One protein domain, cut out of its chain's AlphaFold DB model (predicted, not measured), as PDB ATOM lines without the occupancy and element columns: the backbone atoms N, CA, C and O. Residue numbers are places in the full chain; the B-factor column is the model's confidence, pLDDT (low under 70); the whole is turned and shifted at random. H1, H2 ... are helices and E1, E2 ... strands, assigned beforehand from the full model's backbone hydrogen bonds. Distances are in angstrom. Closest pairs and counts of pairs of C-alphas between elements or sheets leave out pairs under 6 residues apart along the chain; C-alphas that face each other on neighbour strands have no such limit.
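This is residues 295 to 388 of the 421 residues of an uncharacterized protein of Talaromyces islandicus (UniProt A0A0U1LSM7). A small sheet of three strands, E4, E5 and E6, has the helix H2 along one face, and beside it, along the longest axis, lies a second part: the two-stranded hairpin E2 and E3, with the short strand E1 and the four-residue helix H1 at the far end. A long link, residues 328 to 338, joins the two parts. The printed part has 94 residues, with two named helices and six named strands in the order E1, H1, E2, E3, E4, E5, H2, E6; the class is mixed, helices and strands. The larger sheet has the order E4, E5, E6 and is mixed, and the hairpin is antiparallel. The whole is compact, with a radius of gyration of the C-alphas of 13.4 A and spans of 41 by 29 by 22 A.

In the largest sheet E5, residues 349 to 353, is the inner strand, and E4, residues 339 to 343, and E6, residues 378 to 381, are the edge strands. E4 and E5 form a hairpin, antiparallel at 158 degrees between their directions; N 340 and O 352 are 2.8 A apart, and N 350 and O 342 are 2.8 A apart, both within hydrogen-bond range. E5 and E6 are parallel at 20 degrees, with N 351 and O 379 at 2.8 A and N 381 and O 351 at 3.0 A, within hydrogen-bond range. H2, residues 363 to 375, is on this sheet with 13 pairs of C-alphas within 10 A, and its height over the sheet is 9.9 A, from a local plane that only just has ground enough, 6 C-alphas of the sheet. It lies over E6 and runs along the strands, at 2 degrees to E6 on the local plane. The closest C-alphas of H2 and E6 are those of Leu 372 and Val 378, 6.9 A apart. E5, H2 and E6 make a strand-helix-strand unit, two parallel neighbour strands with a helix between them in the chain, and its crossover is right-handed. Sheet and helix make two layers, with H2 on one face of the sheet. E2, residues 313 to 318, is near E4, with 6 pairs of C-alphas within 10 A. It forms a hairpin with E3, residues 321 to 327, antiparallel at 147 degrees, with N 314 and O 326 at 2.8 A and N 323 and O 316 at 2.8 A, within hydrogen-bond range. E1, residues 301 to 304, pairs with no named strand but is near E3, with 5 pairs of C-alphas within 10 A. H1, residues 306 to 309, is not on the sheet of E4, E5 and E6; its closest C-alpha to E3 is that of Val 309, 7.2 A from that of Tyr 325. E1 and H1 meet only through their link. In H2 every O i to N i+4 pair is within hydrogen-bond range, and H1 is too short for such a pair.

E4 is 13.1 A from first to last C-alpha, E5 13.0 A and E6 10.2 A, with C-alpha 381 ending E6 at (-25.596, 40.807, 35.671). H2 is 18.9 A long, from C-alpha 363 at (-25.678, 52.361, 46.662). E2 is 15.9 A and E3 18.1 A. E1 is 9.5 A, beginning at C-alpha 301, (-18.027, 54.152, 19.288), and H1 is 5.5 A.

The two C-alphas farthest apart are those of Ala 307 and Thr 358, 40.9 A. The printed part has no cut. The link from E3 to E4 is long, with 11 residues, the link from E5 to H2 is short, with 9, and the others are tight. The mean pLDDT of the printed part is 93.6, and residues 356 to 357 are under 70.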
ATOM      1  N   VAL A 295     -14.614  54.596  22.963       97.31
ATOM      2  CA  VAL A 295     -16.003  54.574  23.439       97.31
ATOM      3  C   VAL A 295     -16.190  55.685  24.465       97.31
ATOM      4  O   VAL A 295     -15.445  55.745  25.447       97.31
ATOM      5  N   ASN A 296     -17.160  56.567  24.233       96.56
ATOM      6  CA  ASN A 296     -17.469  57.666  25.149       96.56
ATOM      7  C   ASN A 296     -18.451  57.247  26.260       96.56
ATOM      8  O   ASN A 296     -18.998  56.139  26.259       96.56
ATOM      9  N   VAL A 297     -18.706  58.148  27.210       97.38
ATOM     10  CA  VAL A 297     -19.640  57.920  28.329       97.38
ATOM     11  C   VAL A 297     -21.088  57.640  27.889       97.38
ATOM     12  O   VAL A 297     -21.843  57.005  28.623       97.38
ATOM     13  N   ALA A 298     -21.473  58.045  26.675       96.38
ATOM     14  CA  ALA A 298     -22.781  57.774  26.069       96.38
ATOM     15  C   ALA A 298     -22.827  56.462  25.253       96.38
ATOM     16  O   ALA A 298     -23.829  56.171  24.589       96.38
ATOM     17  N   GLY A 299     -21.755  55.664  25.296       95.62
ATOM     18  CA  GLY A 299     -21.649  54.376  24.608       95.62
ATOM     19  C   GLY A 299     -21.398  54.490  23.105       95.62
ATOM     20  O   GLY A 299     -21.513  53.496  22.387       95.62
ATOM     21  N   GLU A 300     -21.082  55.682  22.601       94.62
ATOM     22  CA  GLU A 300     -20.833  55.906  21.183       94.62
ATOM     23  C   GLU A 300     -19.412  55.472  20.825       94.62
ATOM     24  O   GLU A 300     -18.429  55.908  21.428       94.62
ATOM     25  N   CYS A 301     -19.305  54.614  19.812       94.50
ATOM     26  CA  CYS A 301     -18.027  54.152  19.288       94.50
ATOM     27  C   CYS A 301     -17.531  55.076  18.170       94.50
ATOM     28  O   CYS A 301     -18.237  55.307  17.186       94.50
ATOM     29  N   GLN A 302     -16.276  55.512  18.254       93.38
ATOM     30  CA  GLN A 302     -15.609  56.290  17.214       93.38
ATOM     31  C   GLN A 302     -14.273  55.657  16.824       93.38
ATOM     32  O   GLN A 302     -13.478  55.269  17.677       93.38
ATOM     33  N   SER A 303     -13.981  55.606  15.522       93.81
ATOM     34  CA  SER A 303     -12.640  55.246  15.060       93.81
ATOM     35  C   SER A 303     -11.651  56.392  15.234       93.81
ATOM     36  O   SER A 303     -11.850  57.493  14.712       93.81
ATOM     37  N   VAL A 304     -10.541  56.097  15.902       93.50
ATOM     38  CA  VAL A 304      -9.485  57.047  16.273       93.50
ATOM     39  C   VAL A 304      -8.108  56.484  15.924       93.50
ATOM     40  O   VAL A 304      -7.981  55.326  15.510       93.50
ATOM     41  N   PHE A 305      -7.066  57.307  16.018       93.81
ATOM     42  CA  PHE A 305      -5.716  56.785  16.202       93.81
ATOM     43  C   PHE A 305      -5.434  56.695  17.698       93.81
ATOM     44  O   PHE A 305      -5.830  57.582  18.449       93.81
ATOM     45  N   SER A 306      -4.767  55.628  18.134       95.31
ATOM     46  CA  SER A 306      -4.448  55.411  19.550       95.31
ATOM     47  C   SER A 306      -3.680  56.589  20.159       95.31
ATOM     48  O   SER A 306      -3.957  56.976  21.291       95.31
ATOM     49  N   ALA A 307      -2.782  57.232  19.404       94.56
ATOM     50  CA  ALA A 307      -2.067  58.427  19.853       94.56
ATOM     51  C   ALA A 307      -2.977  59.617  20.187       94.56
ATOM     52  O   ALA A 307      -2.629  60.393  21.069       94.56
ATOM     53  N   ASP A 308      -4.138  59.739  19.538       93.81
ATOM     54  CA  ASP A 308      -5.063  60.856  19.765       93.81
ATOM     55  C   ASP A 308      -5.804  60.729  21.112       93.81
ATOM     56  O   ASP A 308      -6.328  61.714  21.627       93.81
ATOM     57  N   VAL A 309      -5.874  59.515  21.676       96.19
ATOM     58  CA  VAL A 309      -6.716  59.199  22.845       96.19
ATOM     59  C   VAL A 309      -5.963  58.578  24.019       96.19
ATOM     60  O   VAL A 309      -6.485  58.576  25.132       96.19
ATOM     61  N   ARG A 310      -4.737  58.077  23.824       95.81
ATOM     62  CA  ARG A 310      -3.979  57.352  24.863       95.81
ATOM     63  C   ARG A 310      -3.759  58.143  26.155       95.81
ATOM     64  O   ARG A 310      -3.653  57.537  27.212       95.81
ATOM     65  N   ASP A 311      -3.714  59.473  26.068       96.94
ATOM     66  CA  ASP A 311      -3.482  60.367  27.210       96.94
ATOM     67  C   ASP A 311      -4.777  60.899  27.836       96.94
ATOM     68  O   ASP A 311      -4.726  61.602  28.846       96.94
ATOM     69  N   THR A 312      -5.943  60.558  27.281       97.06
ATOM     70  CA  THR A 312      -7.265  61.021  27.748       97.06
ATOM     71  C   THR A 312      -8.228  59.877  28.069       97.06
ATOM     72  O   THR A 312      -9.201  60.084  28.784       97.06
ATOM     73  N   HIS A 313      -7.949  58.667  27.590       98.38
ATOM     74  CA  HIS A 313      -8.790  57.479  27.745       98.38
ATOM     75  C   HIS A 313      -8.064  56.389  28.541       98.38
ATOM     76  O   HIS A 313      -6.835  56.385  28.615       98.38
ATOM     77  N   ASP A 314      -8.826  55.462  29.114       97.81
ATOM     78  CA  ASP A 314      -8.315  54.209  29.669       97.81
ATOM     79  C   ASP A 314      -8.202  53.164  28.558       97.81
ATOM     80  O   ASP A 314      -9.099  53.038  27.718       97.81
ATOM     81  N   LEU A 315      -7.121  52.383  28.560       97.94
ATOM     82  CA  LEU A 315      -7.013  51.207  27.701       97.94
ATOM     83  C   LEU A 315      -7.749  50.032  28.353       97.94
ATOM     84  O   LEU A 315      -7.346  49.555  29.412       97.94
ATOM     85  N   ILE A 316      -8.806  49.556  27.704       97.44
ATOM     86  CA  ILE A 316      -9.613  48.427  28.172       97.44
ATOM     87  C   ILE A 316      -9.058  47.128  27.604       97.44
ATOM     88  O   ILE A 316      -8.694  47.062  26.427       97.44
ATOM     89  N   TYR A 317      -9.030  46.092  28.438       95.88
ATOM     90  CA  TYR A 317      -8.572  44.756  28.080       95.88
ATOM     91  C   TYR A 317      -9.749  43.783  28.035       95.88
ATOM     92  O   TYR A 317     -10.660  43.854  28.856       95.88
ATOM     93  N   LYS A 318      -9.712  42.847  27.086       92.50
ATOM     94  CA  LYS A 318     -10.635  41.712  26.989       92.50
ATOM     95  C   LYS A 318      -9.809  40.444  26.827       92.50
ATOM     96  O   LYS A 318      -9.052  40.336  25.864       92.50
ATOM     97  N   ASN A 319      -9.940  39.497  27.758       90.56
ATOM     98  CA  ASN A 319      -9.131  38.269  27.802       90.56
ATOM     99  C   ASN A 319      -7.617  38.566  27.733       90.56
ATOM    100  O   ASN A 319      -6.927  38.067  26.841       90.56
ATOM    101  N   ASP A 320      -7.141  39.460  28.606       92.12
ATOM    102  CA  ASP A 320      -5.745  39.930  28.700       92.12
ATOM    103  C   ASP A 320      -5.175  40.584  27.431       92.12
ATOM    104  O   ASP A 320      -3.967  40.800  27.305       92.12
ATOM    105  N   LYS A 321      -6.037  40.948  26.475       94.19
ATOM    106  CA  LYS A 321      -5.644  41.621  25.235       94.19
ATOM    107  C   LYS A 321      -6.196  43.043  25.188       94.19
ATOM    108  O   LYS A 321      -7.370  43.229  25.507       94.19
ATOM    109  N   PRO A 322      -5.398  44.034  24.746       97.12
ATOM    110  CA  PRO A 322      -5.894  45.378  24.468       97.12
ATOM    111  C   PRO A 322      -7.104  45.332  23.525       97.12
ATOM    112  O   PRO A 322      -7.032  44.712  22.463       97.12
ATOM    113  N   TRP A 323      -8.210  45.964  23.912       97.62
ATOM    114  CA  TRP A 323      -9.502  45.840  23.232       97.62
ATOM    115  C   TRP A 323      -9.993  47.155  22.628       97.62
ATOM    116  O   TRP A 323     -10.279  47.224  21.433       97.62
ATOM    117  N   CYS A 324     -10.087  48.209  23.434       97.88
ATOM    118  CA  CYS A 324     -10.509  49.537  22.994       97.88
ATOM    119  C   CYS A 324     -10.027  50.611  23.971       97.88
ATOM    120  O   CYS A 324      -9.549  50.304  25.062       97.88
ATOM    121  N   TYR A 325     -10.193  51.874  23.597       98.31
ATOM    122  CA  TYR A 325     -10.049  53.005  24.505       98.31
ATOM    123  C   TYR A 325     -11.421  53.405  25.048       98.31
ATOM    124  O   TYR A 325     -12.374  53.522  24.282       98.31
ATOM    125  N   ARG A 326     -11.543  53.632  26.352       98.19
ATOM    126  CA  ARG A 326     -12.766  54.151  26.980       98.19
ATOM    127  C   ARG A 326     -12.487  55.524  27.563       98.19
ATOM    128  O   ARG A 326     -11.473  55.707  28.230       98.19
ATOM    129  N   GLU A 327     -13.368  56.481  27.311       97.69
ATOM    130  CA  GLU A 327     -13.272  57.818  27.897       97.69
ATOM    131  C   GLU A 327     -13.109  57.724  29.420       97.69
ATOM    132  O   GLU A 327     -13.855  57.005  30.092       97.69
ATOM    133  N   ARG A 328     -12.121  58.439  29.975       97.88
ATOM    134  CA  ARG A 328     -11.964  58.515  31.429       97.88
ATOM    135  C   ARG A 328     -13.093  59.343  32.013       97.88
ATOM    136  O   ARG A 328     -13.156  60.551  31.801       97.88
ATOM    137  N   HIS A 329     -13.951  58.690  32.787       98.06
ATOM    138  CA  HIS A 329     -15.094  59.332  33.418       98.06
ATOM    139  C   HIS A 329     -15.366  58.727  34.807       98.06
ATOM    140  O   HIS A 329     -15.307  57.500  34.938       98.06
ATOM    141  N   PRO A 330     -15.713  59.531  35.835       97.56
ATOM    142  CA  PRO A 330     -16.015  59.028  37.182       97.56
ATOM    143  C   PRO A 330     -17.124  57.968  37.230       97.56
ATOM    144  O   PRO A 330     -17.103  57.088  38.081       97.56
ATOM    145  N   LEU A 331     -18.065  58.006  36.281       97.62
ATOM    146  CA  LEU A 331     -19.144  57.012  36.186       97.62
ATOM    147  C   LEU A 331     -18.658  55.584  35.888       97.62
ATOM    148  O   LEU A 331     -19.404  54.642  36.111       97.62
ATOM    149  N   PHE A 332     -17.427  55.408  35.404       97.12
ATOM    150  CA  PHE A 332     -16.845  54.085  35.160       97.12
ATOM    151  C   PHE A 332     -15.992  53.564  36.324       97.12
ATOM    152  O   PHE A 332     -15.383  52.504  36.199       97.12
ATOM    153  N   GLN A 333     -15.913  54.296  37.437       95.50
ATOM    154  CA  GLN A 333     -15.123  53.912  38.606       95.50
ATOM    155  C   GLN A 333     -16.031  53.215  39.618       95.50
ATOM    156  O   GLN A 333     -16.686  53.891  40.405       95.50
ATOM    157  N   PHE A 334     -16.096  51.886  39.569       94.44
ATOM    158  CA  PHE A 334     -16.851  51.067  40.523       94.44
ATOM    159  C   PHE A 334     -15.964  50.695  41.714       94.44
ATOM    160  O   PHE A 334     -14.747  50.591  41.565       94.44
ATOM    161  N   ASP A 335     -16.562  50.515  42.891       89.81
ATOM    162  CA  ASP A 335     -15.810  50.338  44.142       89.81
ATOM    163  C   ASP A 335     -15.123  48.959  44.222       89.81
ATOM    164  O   ASP A 335     -14.166  48.775  44.976       89.81
ATOM    165  N   SER A 336     -15.623  47.974  43.468       86.62
ATOM    166  CA  SER A 336     -15.143  46.591  43.493       86.62
ATOM    167  C   SER A 336     -14.365  46.215  42.234       86.62
ATOM    168  O   SER A 336     -14.880  46.315  41.122       86.62
ATOM    169  N   ASP A 337     -13.180  45.632  42.431       85.44
ATOM    170  CA  ASP A 337     -12.349  45.059  41.361       85.44
ATOM    171  C   ASP A 337     -12.991  43.839  40.668       85.44
ATOM    172  O   ASP A 337     -12.534  43.409  39.610       85.44
ATOM    173  N   ASN A 338     -14.060  43.271  41.242       89.94
ATOM    174  CA  ASN A 338     -14.804  42.166  40.633       89.94
ATOM    175  C   ASN A 338     -15.816  42.642  39.581       89.94
ATOM    176  O   ASN A 338     -16.436  41.806  38.922       89.94
ATOM    177  N   VAL A 339     -16.023  43.954  39.438       93.31
ATOM    178  CA  VAL A 339     -16.962  44.514  38.464       93.31
ATOM    179  C   VAL A 339     -16.258  44.731  37.133       93.31
ATOM    180  O   VAL A 339     -15.322  45.521  37.014       93.31
ATOM    181  N   VAL A 340     -16.757  44.060  36.101       93.69
ATOM    182  CA  VAL A 340     -16.322  44.242  34.719       93.69
ATOM    183  C   VAL A 340     -17.333  45.086  33.962       93.69
ATOM    184  O   VAL A 340     -18.542  44.878  34.036       93.69
ATOM    185  N   LEU A 341     -16.801  46.035  33.198       96.25
ATOM    186  CA  LEU A 341     -17.552  46.916  32.317       96.25
ATOM    187  C   LEU A 341     -17.303  46.494  30.867       96.25
ATOM    188  O   LEU A 341     -16.219  46.730  30.328       96.25
ATOM    189  N   GLU A 342     -18.295  45.878  30.230       95.56
ATOM    190  CA  GLU A 342     -18.213  45.424  28.841       95.56
ATOM    191  C   GLU A 342     -19.072  46.300  27.922       95.56
ATOM    192  O   GLU A 342     -20.294  46.360  28.034       95.56
ATOM    193  N   HIS A 343     -18.429  46.989  26.978       95.81
ATOM    194  CA  HIS A 343     -19.130  47.815  25.996       95.81
ATOM    195  C   HIS A 343     -19.819  46.964  24.926       95.81
ATOM    196  O   HIS A 343     -19.191  46.119  24.283       95.81
ATOM    197  N   ILE A 344     -21.093  47.260  24.679       94.12
ATOM    198  CA  ILE A 344     -21.933  46.601  23.679       94.12
ATOM    199  C   ILE A 344     -22.021  47.498  22.441       94.12
ATOM    200  O   ILE A 344     -22.395  48.666  22.523       94.12
ATOM    201  N   TYR A 345     -21.705  46.946  21.270       92.75
ATOM    202  CA  TYR A 345     -21.907  47.619  19.983       92.75
ATOM    203  C   TYR A 345     -23.297  47.267  19.414       92.75
ATOM    204  O   TYR A 345     -23.669  46.096  19.479       92.75
ATOM    205  N   PRO A 346     -24.063  48.211  18.824       91.00
ATOM    206  CA  PRO A 346     -23.673  49.581  18.471       91.00
ATOM    207  C   PRO A 346     -23.647  50.582  19.628       91.00
ATOM    208  O   PRO A 346     -22.958  51.593  19.505       91.00
ATOM    209  N   ARG A 347     -24.378  50.322  20.717       93.38
ATOM    210  CA  ARG A 347     -24.415  51.176  21.909       93.38
ATOM    211  C   ARG A 347     -24.918  50.388  23.117       93.38
ATOM    212  O   ARG A 347     -25.942  49.712  23.018       93.38
ATOM    213  N   GLY A 348     -24.254  50.555  24.254       95.62
ATOM    214  CA  GLY A 348     -24.673  50.022  25.545       95.62
ATOM    215  C   GLY A 348     -23.500  49.559  26.401       95.62
ATOM    216  O   GLY A 348     -22.353  49.495  25.946       95.62
ATOM    217  N   LEU A 349     -23.806  49.210  27.644       97.94
ATOM    218  CA  LEU A 349     -22.838  48.755  28.630       97.94
ATOM    219  C   LEU A 349     -23.408  47.583  29.426       97.94
ATOM    220  O   LEU A 349     -24.497  47.699  29.976       97.94
ATOM    221  N   ALA A 350     -22.671  46.482  29.516       97.50
ATOM    222  CA  ALA A 350     -22.910  45.440  30.503       97.50
ATOM    223  C   ALA A 350     -22.009  45.674  31.722       97.50
ATOM    224  O   ALA A 350     -20.798  45.847  31.586       97.50
ATOM    225  N   ILE A 351     -22.612  45.682  32.905       96.50
ATOM    226  CA  ILE A 351     -21.950  45.743  34.203       96.50
ATOM    227  C   ILE A 351     -22.099  44.355  34.815       96.50
ATOM    228  O   ILE A 351     -23.203  43.940  35.169       96.50
ATOM    229  N   ILE A 352     -20.996  43.621  34.885       94.94
ATOM    230  CA  ILE A 352     -20.986  42.203  35.244       94.94
ATOM    231  C   ILE A 352     -20.193  42.042  36.530       94.94
ATOM    232  O   ILE A 352     -19.046  42.482  36.612       94.94
ATOM    233  N   ASN A 353     -20.781  41.392  37.523       93.62
ATOM    234  CA  ASN A 353     -20.059  40.984  38.712       93.62
ATOM    235  C   ASN A 353     -19.423  39.602  38.505       93.62
ATOM    236  O   ASN A 353     -20.118  38.604  38.348       93.62
ATOM    237  N   LEU A 354     -18.094  39.527  38.545       90.06
ATOM    238  CA  LEU A 354     -17.365  38.260  38.421       90.06
ATOM    239  C   LEU A 354     -17.335  37.440  39.717       90.06
ATOM    240  O   LEU A 354     -16.984  36.258  39.692       90.06
ATOM    241  N   SER A 355     -17.674  38.046  40.859       79.62
ATOM    242  CA  SER A 355     -17.870  37.307  42.106       79.62
ATOM    243  C   SER A 355     -19.270  36.689  42.113       79.62
ATOM    244  O   SER A 355     -20.205  37.300  41.615       79.62
ATOM    245  N   ALA A 356     -19.430  35.472  42.642       66.94
ATOM    246  CA  ALA A 356     -20.705  34.743  42.645       66.94
ATOM    247  C   ALA A 356     -21.920  35.614  43.055       66.94
ATOM    248  O   ALA A 356     -21.763  36.569  43.821       66.94
ATOM    249  N   LYS A 357     -23.136  35.229  42.616       68.12
ATOM    250  CA  LYS A 357     -24.429  35.958  42.751       68.12
ATOM    251  C   LYS A 357     -24.814  36.478  44.154       68.12
ATOM    252  O   LYS A 357     -25.857  37.097  44.314       68.12
ATOM    253  N   THR A 358     -24.021  36.217  45.186       70.19
ATOM    254  CA  THR A 358     -24.223  36.695  46.559       70.19
ATOM    255  C   THR A 358     -23.705  38.114  46.813       70.19
ATOM    256  O   THR A 358     -24.063  38.698  47.833       70.19
ATOM    257  N   SER A 359     -22.845  38.669  45.952       82.75
ATOM    258  CA  SER A 359     -22.318  40.031  46.139       82.75
ATOM    259  C   SER A 359     -23.320  41.096  45.681       82.75
ATOM    260  O   SER A 359     -24.071  40.887  44.728       82.75
ATOM    261  N   VAL A 360     -23.337  42.242  46.363       88.50
ATOM    262  CA  VAL A 360     -24.274  43.349  46.117       88.50
ATOM    263  C   VAL A 360     -23.553  44.562  45.537       88.50
ATOM    264  O   VAL A 360     -22.429  44.871  45.930       88.50
ATOM    265  N   MET A 361     -24.208  45.280  44.626       91.69
ATOM    266  CA  MET A 361     -23.723  46.572  44.133       91.69
ATOM    267  C   MET A 361     -23.958  47.649  45.200       91.69
ATOM    268  O   MET A 361     -25.064  47.735  45.744       91.69
ATOM    269  N   SER A 362     -22.943  48.469  45.502       92.31
ATOM    270  CA  SER A 362     -23.055  49.547  46.496       92.31
ATOM    271  C   SER A 362     -24.092  50.592  46.059       92.31
ATOM    272  O   SER A 362     -24.333  50.779  44.870       92.31
ATOM    273  N   ALA A 363     -24.707  51.314  47.004       92.00
ATOM    274  CA  ALA A 363     -25.678  52.361  46.662       92.00
ATOM    275  C   ALA A 363     -25.069  53.467  45.774       92.00
ATOM    276  O   ALA A 363     -25.752  54.010  44.909       92.00
ATOM    277  N   ALA A 364     -23.777  53.766  45.961       94.50
ATOM    278  CA  ALA A 364     -23.045  54.710  45.124       94.50
ATOM    279  C   ALA A 364     -22.861  54.177  43.693       94.50
ATOM    280  O   ALA A 364     -23.092  54.912  42.736       94.50
ATOM    281  N   ASP A 365     -22.498  52.902  43.539       95.50
ATOM    282  CA  ASP A 365     -22.342  52.257  42.230       95.50
ATOM    283  C   ASP A 365     -23.678  52.065  41.503       95.50
ATOM    284  O   ASP A 365     -23.745  52.246  40.286       95.50
ATOM    285  N   VAL A 366     -24.762  51.797  42.237       94.56
ATOM    286  CA  VAL A 366     -26.125  51.784  41.683       94.56
ATOM    287  C   VAL A 366     -26.482  53.152  41.102       94.56
ATOM    288  O   VAL A 366     -27.032  53.222  40.002       94.56
ATOM    289  N   GLU A 367     -26.143  54.250  41.784       95.00
ATOM    290  CA  GLU A 367     -26.399  55.588  41.248       95.00
ATOM    291  C   GLU A 367     -25.528  55.887  40.020       95.00
ATOM    292  O   GLU A 367     -26.045  56.383  39.020       95.00
ATOM    293  N   LYS A 368     -24.246  55.487  40.014       96.94
ATOM    294  CA  LYS A 368     -23.395  55.578  38.808       96.94
ATOM    295  C   LYS A 368     -24.016  54.814  37.629       96.94
ATOM    296  O   LYS A 368     -24.067  55.342  36.517       96.94
ATOM    297  N   ALA A 369     -24.521  53.601  37.862       96.44
ATOM    298  CA  ALA A 369     -25.184  52.789  36.842       96.44
ATOM    299  C   ALA A 369     -26.476  53.445  36.320       96.44
ATOM    300  O   ALA A 369     -26.727  53.418  35.113       96.44
ATOM    301  N   ARG A 370     -27.263  54.098  37.187       94.75
ATOM    302  CA  ARG A 370     -28.444  54.886  36.784       94.75
ATOM    303  C   ARG A 370     -28.079  56.118  35.960       94.75
ATOM    304  O   ARG A 370     -28.726  56.376  34.948       94.75
ATOM    305  N   GLU A 371     -27.037  56.855  36.336       96.62
ATOM    306  CA  GLU A 371     -26.555  57.991  35.538       96.62
ATOM    307  C   GLU A 371     -26.081  57.532  34.153       96.62
ATOM    308  O   GLU A 371     -26.453  58.117  33.136       96.62
ATOM    309  N   LEU A 372     -25.338  56.422  34.083       97.19
ATOM    310  CA  LEU A 372     -24.987  55.792  32.808       97.19
ATOM    311  C   LEU A 372     -26.234  55.376  32.024       97.19
ATOM    312  O   LEU A 372     -26.267  55.564  30.808       97.19
ATOM    313  N   ARG A 373     -27.281  54.880  32.694       96.06
ATOM    314  CA  ARG A 373     -28.545  54.471  32.062       96.06
ATOM    315  C   ARG A 373     -29.306  55.633  31.418       96.06
ATOM    316  O   ARG A 373     -29.995  55.420  30.416       96.06
ATOM    317  N   ARG A 374     -29.151  56.857  31.932       95.50
ATOM    318  CA  ARG A 374     -29.670  58.083  31.292       95.50
ATOM    319  C   ARG A 374     -28.914  58.429  30.006       95.50
ATOM    320  O   ARG A 374     -29.463  59.095  29.131       95.50
ATOM    321  N   LEU A 375     -27.670  57.967  29.875       96.12
ATOM    322  CA  LEU A 375     -26.788  58.248  28.741       96.12
ATOM    323  C   LEU A 375     -26.714  57.115  27.719       96.12
ATOM    324  O   LEU A 375     -26.351  57.379  26.577       96.12
ATOM    325  N   GLN A 376     -27.007  55.869  28.086       96.25
ATOM    326  CA  GLN A 376     -26.957  54.692  27.212       96.25
ATOM    327  C   GLN A 376     -27.716  53.502  27.821       96.25
ATOM    328  O   GLN A 376     -27.941  53.486  29.026       96.25
ATOM    329  N   PRO A 377     -28.092  52.470  27.043       96.94
ATOM    330  CA  PRO A 377     -28.598  51.224  27.617       96.94
ATOM    331  C   PRO A 377     -27.564  50.590  28.556       96.94
ATOM    332  O   PRO A 377     -26.410  50.403  28.166       96.94
ATOM    333  N   VAL A 378     -27.982  50.243  29.771       97.75
ATOM    334  CA  VAL A 378     -27.137  49.587  30.776       97.75
ATOM    335  C   VAL A 378     -27.781  48.267  31.158       97.75
ATOM    336  O   VAL A 378     -28.952  48.243  31.524       97.75
ATOM    337  N   TYR A 379     -27.014  47.188  31.078       97.50
ATOM    338  CA  TYR A 379     -27.402  45.859  31.520       97.50
ATOM    339  C   TYR A 379     -26.586  45.491  32.752       97.50
ATOM    340  O   TYR A 379     -25.383  45.744  32.781       97.50
ATOM    341  N   VAL A 380     -27.218  44.903  33.757       95.75
ATOM    342  CA  VAL A 380     -26.560  44.443  34.985       95.75
ATOM    343  C   VAL A 380     -26.689  42.930  35.090       95.75
ATOM    344  O   VAL A 380     -27.736  42.381  34.750       95.75
ATOM    345  N   PHE A 381     -25.624  42.261  35.525       94.25
ATOM    346  CA  PHE A 381     -25.596  40.807  35.671       94.25
ATOM    347  C   PHE A 381     -24.860  40.388  36.942       94.25
ATOM    348  O   PHE A 381     -23.818  40.954  37.283       94.25
ATOM    349  N   ASP A 382     -25.391  39.356  37.596       93.62
ATOM    350  CA  ASP A 382     -24.773  38.621  38.703       93.62
ATOM    351  C   ASP A 382     -24.631  39.414  40.018       93.62
ATOM    352  O   ASP A 382     -23.748  39.148  40.836       93.62
ATOM    353  N   PHE A 383     -25.544  40.353  40.275       92.00
ATOM    354  CA  PHE A 383     -25.643  41.069  41.553       92.00
ATOM    355  C   PHE A 383     -26.826  40.563  42.384       92.00
ATOM    356  O   PHE A 383     -27.949  40.497  41.900       92.00
ATOM    357  N   GLY A 384     -26.610  40.270  43.667       90.25
ATOM    358  CA  GLY A 384     -27.649  39.736  44.555       90.25
ATOM    359  C   GLY A 384     -28.775  40.722  44.890       90.25
ATOM    360  O   GLY A 384     -29.833  40.309  45.357       90.25
ATOM    361  N   ASN A 385     -28.559  42.020  44.660       90.44
ATOM    362  CA  ASN A 385     -29.527  43.089  44.914       90.44
ATOM    363  C   ASN A 385     -30.139  43.702  43.643       90.44
ATOM    364  O   ASN A 385     -30.845  44.702  43.760       90.44
ATOM    365  N   LEU A 386     -29.870  43.150  42.456       89.75
ATOM    366  CA  LEU A 386     -30.405  43.640  41.181       89.75
ATOM    367  C   LEU A 386     -30.946  42.473  40.349       89.75
ATOM    368  O   LEU A 386     -30.458  41.350  40.433       89.75
ATOM    369  N   THR A 387     -31.955  42.739  39.525       90.75
ATOM    370  CA  THR A 387     -32.440  41.764  38.544       90.75
ATOM    371  C   THR A 387     -31.529  41.767  37.321       90.75
ATOM    372  O   THR A 387     -31.261  42.828  36.760       90.75
ATOM    373  N   ASP A 388     -31.081  40.581  36.900       93.50
ATOM    374  CA  ASP A 388     -30.273  40.418  35.689       93.50
ATOM    375  C   ASP A 388     -31.034  40.942  34.456       93.50
ATOM    376  O   ASP A 388     -32.186  40.566  34.220       93.50
TER     377      ASP A 388